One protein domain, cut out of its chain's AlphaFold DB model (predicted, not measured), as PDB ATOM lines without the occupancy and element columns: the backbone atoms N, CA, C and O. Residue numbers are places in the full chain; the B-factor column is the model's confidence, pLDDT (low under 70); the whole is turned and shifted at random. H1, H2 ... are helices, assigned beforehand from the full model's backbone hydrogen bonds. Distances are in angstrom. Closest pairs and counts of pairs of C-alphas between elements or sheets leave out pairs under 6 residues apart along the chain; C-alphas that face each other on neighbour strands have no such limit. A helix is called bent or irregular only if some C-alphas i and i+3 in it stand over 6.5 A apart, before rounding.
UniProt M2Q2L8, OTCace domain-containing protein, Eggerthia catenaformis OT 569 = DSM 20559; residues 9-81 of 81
ATOM      1  N   GLU A   9     447.507 212.490 462.222       93.50
ATOM      2  CA  GLU A   9     447.895 211.944 460.919       93.50
ATOM      3  C   GLU A   9     446.959 212.445 459.812       93.50
ATOM      4  O   GLU A   9     447.433 213.004 458.819       93.50
ATOM      5  N   LEU A  10     445.641 212.364 460.027       93.31
ATOM      6  CA  LEU A  10     444.647 212.876 459.082       93.31
ATOM      7  C   LEU A  10     444.818 214.381 458.841       93.31
ATOM      8  O   LEU A  10     444.821 214.833 457.695       93.31
ATOM      9  N   MET A  11     445.009 215.155 459.910       92.69
ATOM     10  CA  MET A  11     445.208 216.603 459.807       92.69
ATOM     11  C   MET A  11     446.482 216.939 459.020       92.69
ATOM     12  O   MET A  11     446.459 217.824 458.164       92.69
ATOM     13  N   ASN A  12     447.571 216.188 459.217       93.44
ATOM     14  CA  ASN A  12     448.816 216.365 458.463       93.44
ATOM     15  C   ASN A  12     448.656 216.036 456.968       93.44
ATOM     16  O   ASN A  12     449.292 216.676 456.126       93.44
ATOM     17  N   HIS A  13     447.796 215.075 456.614       95.19
ATOM     18  CA  HIS A  13     447.529 214.725 455.215       95.19
ATOM     19  C   HIS A  13     446.877 215.861 454.418       95.19
ATOM     20  O   HIS A  13     447.031 215.902 453.196       95.19
ATOM     21  N   THR A  14     446.221 216.817 455.083       94.94
ATOM     22  CA  THR A  14     445.638 217.994 454.418       94.94
ATOM     23  C   THR A  14     446.689 218.925 453.813       94.94
ATOM     24  O   THR A  14     446.373 219.682 452.898       94.94
ATOM     25  N   LYS A  15     447.939 218.874 454.310       95.19
ATOM     26  CA  LYS A  15     449.037 219.781 453.930       95.19
ATOM     27  C   LYS A  15     448.654 221.267 454.023       95.19
ATOM     28  O   LYS A  15     449.213 222.093 453.304       95.19
ATOM     29  N   ASN A  16     447.716 221.602 454.908       94.12
ATOM     30  CA  ASN A  16     447.228 222.955 455.123       94.12
ATOM     31  C   ASN A  16     447.502 223.378 456.572       94.12
ATOM     32  O   ASN A  16     446.968 222.785 457.503       94.12
ATOM     33  N   SER A  17     448.314 224.417 456.768       90.06
ATOM     34  CA  SER A  17     448.614 224.962 458.099       90.06
ATOM     35  C   SER A  17     447.435 225.693 458.746       90.06
ATOM     36  O   SER A  17     447.462 225.930 459.948       90.06
ATOM     37  N   GLU A  18     446.423 226.058 457.957       91.81
ATOM     38  CA  GLU A  18     445.203 226.740 458.402       91.81
ATOM     39  C   GLU A  18     444.006 225.790 458.527       91.81
ATOM     40  O   GLU A  18     442.870 226.239 458.683       91.81
ATOM     41  N   VAL A  19     444.230 224.473 458.433       94.50
ATOM     42  CA  VAL A  19     443.166 223.499 458.684       94.50
ATOM     43  C   VAL A  19     442.640 223.670 460.111       94.50
ATOM     44  O   VAL A  19     443.410 223.848 461.054       94.50
ATOM     45  N   PHE A  20     441.323 223.615 460.269       92.75
ATOM     46  CA  PHE A  20     440.659 223.688 461.562       92.75
ATOM     47  C   PHE A  20     439.682 222.532 461.735       92.75
ATOM     48  O   PHE A  20     439.188 221.966 460.761       92.75
ATOM     49  N   ASP A  21     439.416 222.197 462.992       93.50
ATOM     50  CA  ASP A  21     438.436 221.186 463.371       93.50
ATOM     51  C   ASP A  21     437.066 221.835 463.625       93.50
ATOM     52  O   ASP A  21     436.969 222.891 464.263       93.50
ATOM     53  N   MET A  22     436.015 221.202 463.105       93.62
ATOM     54  CA  MET A  22     434.608 221.539 463.329       93.62
ATOM     55  C   MET A  22     433.838 220.249 463.591       93.62
ATOM     56  O   MET A  22     434.080 219.227 462.947       93.62
ATOM     57  N   TYR A  23     432.905 220.302 464.535       92.50
ATOM     58  CA  TYR A  23     432.155 219.142 464.981       92.50
ATOM     59  C   TYR A  23     430.871 219.568 465.688       92.50
ATOM     60  O   TYR A  23     430.891 220.295 466.685       92.50
ATOM     61  N   CYS A  24     429.742 219.030 465.227       92.44
ATOM     62  CA  CYS A  24     428.467 219.204 465.905       92.44
ATOM     63  C   CYS A  24     428.485 218.458 467.248       92.44
ATOM     64  O   CYS A  24     428.542 217.230 467.295       92.44
ATOM     65  N   LEU A  25     428.459 219.207 468.352       91.56
ATOM     66  CA  LEU A  25     428.511 218.646 469.702       91.56
ATOM     67  C   LEU A  25     427.251 217.817 470.028       91.56
ATOM     68  O   LEU A  25     426.146 218.152 469.610       91.56
ATOM     69  N   SER A  26     427.348 216.762 470.840       88.31
ATOM     70  CA  SER A  26     428.509 216.290 471.622       88.31
ATOM     71  C   SER A  26     429.477 215.382 470.852       88.31
ATOM     72  O   SER A  26     429.032 214.592 470.028       88.31
ATOM     73  N   ALA A  27     430.764 215.411 471.221       87.56
ATOM     74  CA  ALA A  27     431.823 214.569 470.653       87.56
ATOM     75  C   ALA A  27     432.392 213.535 471.655       87.56
ATOM     76  O   ALA A  27     432.549 213.829 472.844       87.56
ATOM     77  N   TYR A  28     432.768 212.349 471.169       88.75
ATOM     78  CA  TYR A  28     433.428 211.258 471.902       88.75
ATOM     79  C   TYR A  28     434.953 211.283 471.725       88.75
ATOM     80  O   TYR A  28     435.560 210.382 471.135       88.75
ATOM     81  N   TYR A  29     435.576 212.326 472.266       87.62
ATOM     82  CA  TYR A  29     437.023 212.554 472.185       87.62
ATOM     83  C   TYR A  29     437.809 212.073 473.416       87.62
ATOM     84  O   TYR A  29     439.035 211.991 473.371       87.62
ATOM     85  N   SER A  30     437.110 211.733 474.505       86.38
ATOM     86  CA  SER A  30     437.686 211.238 475.761       86.38
ATOM     87  C   SER A  30     436.744 210.253 476.476       86.38
ATOM     88  O   SER A  30     435.590 210.047 476.086       86.38
ATOM     89  N   PHE A  31     437.223 209.655 477.571       85.94
ATOM     90  CA  PHE A  31     436.454 208.752 478.439       85.94
ATOM     91  C   PHE A  31     435.896 209.422 479.696       85.94
ATOM     92  O   PHE A  31     435.623 208.766 480.702       85.94
ATOM     93  N   GLU A  32     435.745 210.739 479.680       85.56
ATOM     94  CA  GLU A  32     435.225 211.464 480.842       85.56
ATOM     95  C   GLU A  32     433.721 211.218 481.041       85.56
ATOM     96  O   GLU A  32     433.212 211.288 482.159       85.56
ATOM     97  N   THR A  33     433.009 210.843 479.975       88.56
ATOM     98  CA  THR A  33     431.576 210.543 480.020       88.56
ATOM     99  C   THR A  33     431.304 209.055 480.248       88.56
ATOM    100  O   THR A  33     432.084 208.181 479.866       88.56
ATOM    101  N   PHE A  34     430.142 208.742 480.830       90.31
ATOM    102  CA  PHE A  34     429.689 207.359 481.025       90.31
ATOM    103  C   PHE A  34     429.648 206.561 479.713       90.31
ATOM    104  O   PHE A  34     430.060 205.403 479.672       90.31
ATOM    105  N   ILE A  35     429.178 207.194 478.634       88.12
ATOM    106  CA  ILE A  35     429.121 206.572 477.308       88.12
ATOM    107  C   ILE A  35     430.532 206.424 476.728       88.12
ATOM    108  O   ILE A  35     430.857 205.352 476.223       88.12
ATOM    109  N   GLY A  36     431.393 207.438 476.875       86.38
ATOM    110  CA  GLY A  36     432.791 207.380 476.440       86.38
ATOM    111  C   GLY A  36     433.542 206.194 477.047       86.38
ATOM    112  O   GLY A  36     434.175 205.439 476.312       86.38
ATOM    113  N   LYS A  37     433.389 205.943 478.356       88.06
ATOM    114  CA  LYS A  37     433.986 204.770 479.029       88.06
ATOM    115  C   LYS A  37     433.519 203.446 478.425       88.06
ATOM    116  O   LYS A  37     434.347 202.609 478.080       88.06
ATOM    117  N   LYS A  38     432.208 203.284 478.220       88.44
ATOM    118  CA  LYS A  38     431.637 202.071 477.608       88.44
ATOM    119  C   LYS A  38     432.146 201.831 476.188       88.44
ATOM    120  O   LYS A  38     432.383 200.688 475.802       88.44
ATOM    121  N   ILE A  39     432.294 202.896 475.397       84.88
ATOM    122  CA  ILE A  39     432.861 202.814 474.046       84.88
ATOM    123  C   ILE A  39     434.332 202.388 474.125       84.88
ATOM    124  O   ILE A  39     434.740 201.486 473.396       84.88
ATOM    125  N   GLY A  40     435.100 202.969 475.047       84.56
ATOM    126  CA  GLY A  40     436.495 202.611 475.295       84.56
ATOM    127  C   GLY A  40     436.713 201.147 475.651       84.56
ATOM    128  O   GLY A  40     437.578 200.494 475.070       84.56
ATOM    129  N   GLU A  41     435.893 200.618 476.557       86.44
ATOM    130  CA  GLU A  41     435.917 199.208 476.963       86.44
ATOM    131  C   GLU A  41     435.568 198.270 475.801       86.44
ATOM    132  O   GLU A  41     436.197 197.228 475.634       86.44
ATOM    133  N   LYS A  42     434.588 198.649 474.970       85.25
ATOM    134  CA  LYS A  42     434.103 197.825 473.855       85.25
ATOM    135  C   LYS A  42     435.039 197.820 472.645       85.25
ATOM    136  O   LYS A  42     435.128 196.810 471.951       85.25
ATOM    137  N   PHE A  43     435.679 198.948 472.351       81.38
ATOM    138  CA  PHE A  43     436.467 199.137 471.126       81.38
ATOM    139  C   PHE A  43     437.977 199.275 471.372       81.38
ATOM    140  O   PHE A  43     438.731 199.438 470.410       81.38
ATOM    141  N   HIS A  44     438.423 199.168 472.630       74.38
ATOM    142  CA  HIS A  44     439.826 199.212 473.052       74.38
ATOM    143  C   HIS A  44     440.601 200.408 472.460       74.38
ATOM    144  O   HIS A  44     441.630 200.232 471.800       74.38
ATOM    145  N   GLY A  45     440.100 201.634 472.647       72.75
ATOM    146  CA  GLY A  45     440.758 202.838 472.123       72.75
ATOM    147  C   GLY A  45     440.309 204.125 472.804       72.75
ATOM    148  O   GLY A  45     439.125 204.282 473.057       72.75
ATOM    149  N   ASN A  46     441.255 205.038 473.065       72.69
ATOM    150  CA  ASN A  46     441.114 206.219 473.940       72.69
ATOM    151  C   ASN A  46     440.152 207.321 473.454       72.69
ATOM    152  O   ASN A  46     439.854 208.252 474.196       72.69
ATOM    153  N   SER A  47     439.704 207.240 472.205       82.31
ATOM    154  CA  SER A  47     438.803 208.184 471.539       82.31
ATOM    155  C   SER A  47     438.132 207.481 470.359       82.31
ATOM    156  O   SER A  47     438.640 206.454 469.892       82.31
ATOM    157  N   PHE A  48     436.993 207.999 469.888       87.00
ATOM    158  CA  PHE A  48     436.218 207.353 468.825       87.00
ATOM    159  C   PHE A  48     436.287 208.126 467.502       87.00
ATOM    160  O   PHE A  48     437.071 207.745 466.635       87.00
ATOM    161  N   GLU A  49     435.533 209.214 467.345       90.44
ATOM    162  CA  GLU A  49     435.546 210.036 466.119       90.44
ATOM    163  C   GLU A  49     436.752 210.964 465.974       90.44
ATOM    164  O   GLU A  49     437.304 211.069 464.881       90.44
ATOM    165  N   VAL A  50     437.164 211.622 467.055       91.81
ATOM    166  CA  VAL A  50     438.216 212.643 467.061       91.81
ATOM    167  C   VAL A  50     439.076 212.463 468.302       91.81
ATOM    168  O   VAL A  50     438.559 212.128 469.367       91.81
ATOM    169  N   THR A  51     440.387 212.630 468.182       92.81
ATOM    170  CA  THR A  51     441.298 212.504 469.326       92.81
ATOM    171  C   THR A  51     441.242 213.742 470.228       92.81
ATOM    172  O   THR A  51     441.004 214.854 469.761       92.81
ATOM    173  N   ASP A  52     441.513 213.572 471.531       92.31
ATOM    174  CA  ASP A  52     441.548 214.680 472.506       92.31
ATOM    175  C   ASP A  52     442.505 215.812 472.083       92.31
ATOM    176  O   ASP A  52     442.209 216.990 472.269       92.31
ATOM    177  N   GLU A  53     443.627 215.455 471.449       92.50
ATOM    178  CA  GLU A  53     444.621 216.398 470.921       92.50
ATOM    179  C   GLU A  53     444.072 217.303 469.807       92.50
ATOM    180  O   GLU A  53     444.426 218.482 469.760       92.50
ATOM    181  N   ILE A  54     443.220 216.778 468.916       93.06
ATOM    182  CA  ILE A  54     442.627 217.557 467.829       93.06
ATOM    183  C   ILE A  54     441.422 218.323 468.348       93.06
ATOM    184  O   ILE A  54     441.272 219.492 468.023       93.06
ATOM    185  N   PHE A  55     440.619 217.736 469.233       92.69
ATOM    186  CA  PHE A  55     439.472 218.438 469.801       92.69
ATOM    187  C   PHE A  55     439.889 219.697 470.587       92.69
ATOM    188  O   PHE A  55     439.219 220.729 470.526       92.69
ATOM    189  N   LYS A  56     441.019 219.636 471.306       88.69
ATOM    190  CA  LYS A  56     441.535 220.730 472.153       88.69
ATOM    191  C   LYS A  56     442.583 221.618 471.471       88.69
ATOM    192  O   LYS A  56     443.240 222.415 472.145       88.69
ATOM    193  N   ILE A  57     442.783 221.493 470.161       89.44
ATOM    194  CA  ILE A  57     443.766 222.310 469.446       89.44
ATOM    195  C   ILE A  57     443.365 223.791 469.425       89.44
ATOM    196  O   ILE A  57     442.186 224.133 469.372       89.44
ATOM    197  N   SER A  58     444.353 224.690 469.436       82.31
ATOM    198  CA  SER A  58     444.133 226.145 469.491       82.31
ATOM    199  C   SER A  58     443.318 226.701 468.319       82.31
ATOM    200  O   SER A  58     442.681 227.739 468.464       82.31
ATOM    201  N   HIS A  59     443.335 226.023 467.171       83.62
ATOM    202  CA  HIS A  59     442.560 226.381 465.986       83.62
ATOM    203  C   HIS A  59     441.255 225.583 465.836       83.62
ATOM    204  O   HIS A  59     440.632 225.655 464.782       83.62
ATOM    205  N   SER A  60     440.817 224.829 466.850       89.50
ATOM    206  CA  SER A  60     439.488 224.208 466.824       89.50
ATOM    207  C   SER A  60     438.394 225.278 466.871       89.50
ATOM    208  O   SER A  60     438.450 226.213 467.676       89.50
ATOM    209  N   LEU A  61     437.377 225.141 466.017       94.31
ATOM    210  CA  LEU A  61     436.237 226.057 465.943       94.31
ATOM    211  C   LEU A  61     434.950 225.459 466.525       94.31
ATOM    212  O   LEU A  61     433.910 226.115 466.460       94.31
ATOM    213  N   VAL A  62     435.006 224.282 467.157       94.12
ATOM    214  CA  VAL A  62     433.830 223.546 467.674       94.12
ATOM    215  C   VAL A  62     432.931 224.383 468.596       94.12
ATOM    216  O   VAL A  62     431.707 224.353 468.490       94.12
ATOM    217  N   PHE A  63     433.508 225.214 469.471       92.88
ATOM    218  CA  PHE A  63     432.716 226.080 470.357       92.88
ATOM    219  C   PHE A  63     432.140 227.302 469.640       92.88
ATOM    220  O   PHE A  63     431.054 227.766 469.985       92.88
ATOM    221  N   LYS A  64     432.842 227.814 468.622       94.38
ATOM    222  CA  LYS A  64     432.326 228.894 467.775       94.38
ATOM    223  C   LYS A  64     431.162 228.391 466.923       94.38
ATOM    224  O   LYS A  64     430.159 229.084 466.800       94.38
ATOM    225  N   GLU A  65     431.278 227.183 466.382       94.62
ATOM    226  CA  GLU A  65     430.201 226.485 465.681       94.62
ATOM    227  C   GLU A  65     428.972 226.317 466.582       94.62
ATOM    228  O   GLU A  65     427.880 226.750 466.211       94.62
ATOM    229  N   ALA A  66     429.158 225.804 467.802       95.12
ATOM    230  CA  ALA A  66     428.072 225.639 468.765       95.12
ATOM    231  C   ALA A  66     427.386 226.973 469.124       95.12
ATOM    232  O   ALA A  66     426.158 227.046 469.172       95.12
ATOM    233  N   ALA A  67     428.158 228.047 469.329       94.62
ATOM    234  CA  ALA A  67     427.604 229.380 469.576       94.62
ATOM    235  C   ALA A  67     426.827 229.920 468.361       94.62
ATOM    236  O   ALA A  67     425.776 230.553 468.510       94.62
ATOM    237  N   ASN A  68     427.303 229.629 467.148       96.81
ATOM    238  CA  ASN A  68     426.666 230.066 465.910       96.81
ATOM    239  C   ASN A  68     425.294 229.429 465.676       96.81
ATOM    240  O   ASN A  68     424.480 230.062 465.005       96.81
ATOM    241  N   CYS A  69     424.985 228.270 466.271       96.56
ATOM    242  CA  CYS A  69     423.637 227.692 466.228       96.56
ATOM    243  C   CYS A  69     422.565 228.696 466.684       96.56
ATOM    244  O   CYS A  69     421.539 228.846 466.026       96.56
ATOM    245  N   MET A  70     422.807 229.446 467.765       96.94
ATOM    246  CA  MET A  70     421.857 230.465 468.236       96.94
ATOM    247  C   MET A  70     421.672 231.584 467.200       96.94
ATOM    248  O   MET A  70     420.552 232.029 466.942       96.94
ATOM    249  N   HIS A  71     422.771 232.053 466.608       97.25
ATOM    250  CA  HIS A  71     422.748 233.156 465.651       97.25
ATOM    251  C   HIS A  71     422.049 232.778 464.343       97.25
ATOM    252  O   HIS A  71     421.243 233.562 463.839       97.25
ATOM    253  N   THR A  72     422.312 231.584 463.810       95.94
ATOM    254  CA  THR A  72     421.696 231.114 462.563       95.94
ATOM    255  C   THR A  72     420.206 230.844 462.744       95.94
ATOM    256  O   THR A  72     419.418 231.288 461.912       95.94
ATOM    257  N   ILE A  73     419.795 230.233 463.864       96.50
ATOM    258  CA  ILE A  73     418.375 230.064 464.214       96.50
ATOM    259  C   ILE A  73     417.680 231.428 464.278       96.50
ATOM    260  O   ILE A  73     416.634 231.612 463.660       96.50
ATOM    261  N   LYS A  74     418.287 232.414 464.956       96.44
ATOM    262  CA  LYS A  74     417.735 233.774 465.041       96.44
ATOM    263  C   LYS A  74     417.561 234.414 463.665       96.44
ATOM    264  O   LYS A  74     416.536 235.043 463.422       96.44
ATOM    265  N   ALA A  75     418.548 234.272 462.781       97.50
ATOM    266  CA  ALA A  75     418.482 234.831 461.434       97.50
ATOM    267  C   ALA A  75     417.345 234.204 460.615       97.50
ATOM    268  O   ALA A  75     416.575 234.930 459.993       97.50
ATOM    269  N   VAL A  76     417.198 232.875 460.667       97.00
ATOM    270  CA  VAL A  76     416.102 232.167 459.988       97.00
ATOM    271  C   VAL A  76     414.749 232.615 460.533       97.00
ATOM    272  O   VAL A  76     413.870 232.970 459.751       97.00
ATOM    273  N   SER A  77     414.588 232.668 461.859       95.38
ATOM    274  CA  SER A  77     413.345 233.135 462.479       95.38
ATOM    275  C   SER A  77     413.010 234.581 462.111       95.38
ATOM    276  O   SER A  77     411.849 234.864 461.873       95.38
ATOM    277  N   ALA A  78     413.998 235.477 462.023       94.69
ATOM    278  CA  ALA A  78     413.779 236.886 461.685       94.69
ATOM    279  C   ALA A  78     413.415 237.134 460.209       94.69
ATOM    280  O   ALA A  78     412.908 238.203 459.886       94.69
ATOM    281  N   VAL A  79     413.735 236.199 459.308       95.25
ATOM    282  CA  VAL A  79     413.375 236.292 457.881       95.25
ATOM    283  C   VAL A  79     412.036 235.609 457.600       95.25
ATOM    284  O   VAL A  79     411.309 236.036 456.707       95.25
ATOM    285  N   ALA A  80     411.734 234.524 458.315       88.00
ATOM    286  CA  ALA A  80     410.560 233.693 458.058       88.00
ATOM    287  C   ALA A  80     409.301 234.108 458.840       88.00
ATOM    288  O   ALA A  80     408.206 233.702 458.447       88.00
ATOM    289  N   LEU A  81     409.451 234.858 459.938       73.75
ATOM    290  CA  LEU A  81     408.367 235.360 460.794       73.75
ATOM    291  C   LEU A  81     408.308 236.887 460.732       73.75
ATOM    292  O   LEU A  81     407.173 237.410 460.765       73.75
TER     293      LEU A  81
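What this domain is: This is residues 9 to 81 of the 81 residues of the protein "OTCace domain-containing protein" of Eggerthia catenaformis OT 569 = DSM 20559 (UniProt M2Q2L8). A loose, flat body of loops, with the three short helices H1, H2 and H3 spread through it, continues into the long helix H4, whose residues 70 to 80 stick out with Leu 81 as a free arm. Between H1 and H2 lies the long unnamed stretch of residues 14 to 33, of which residues 14 to 17 stand free, as do residues 12 and 13 of H1. The printed part has 73 residues with four named helices, in the order H1, H2, H3, H4, and no named strand; its class is all helix. The whole is loose, with a radius of gyration of the C-alphas of 15.9 A, and its C-alphas span 49 by 34 by 16 A.

How they stand to each other: H1, residues 9 to 13, is apart from H2, residues 34 to 43. H3, residues 52 to 55, is apart from H2, and only just apart from H1, at 8.5 A between the closest C-alphas. H4, residues 62 to 80, is close to H3 but not clearly touching it; the closest C-alphas, those of Phe 55 and Val 62, are 7.9 A apart. H4 is apart from H1 and H2. Every O i to N i+4 pair is within hydrogen-bond range in H1 and H2, and 13 of 15 are in H4; H3 is too short for such a pair, and its one O i to N i+3 pair is not within range.

Where its parts are: H1 begins at C-alpha 9 (447.895, 211.944, 460.919). H2 is 14.5 A long from first to last C-alpha. H3 starts at C-alpha 52 (441.548, 214.680, 472.506). H4, 27.1 A long, ends at C-alpha 80 (410.560, 233.693, 458.058). It has a kink of 25 degrees near residue 70 and is neither bent nor irregular, but only just: C-alphas 67 and 70 are 6.0 A apart.

The domain as a whole: The two C-alphas farthest apart, those of His 44 and Leu 81, are 49.5 A apart. The link from H1 to H2 is long; those from H2 to H3 and from H3 to H4 are short. The printed part has no cut, its mean pLDDT is 90.3, and no printed residue is under 70.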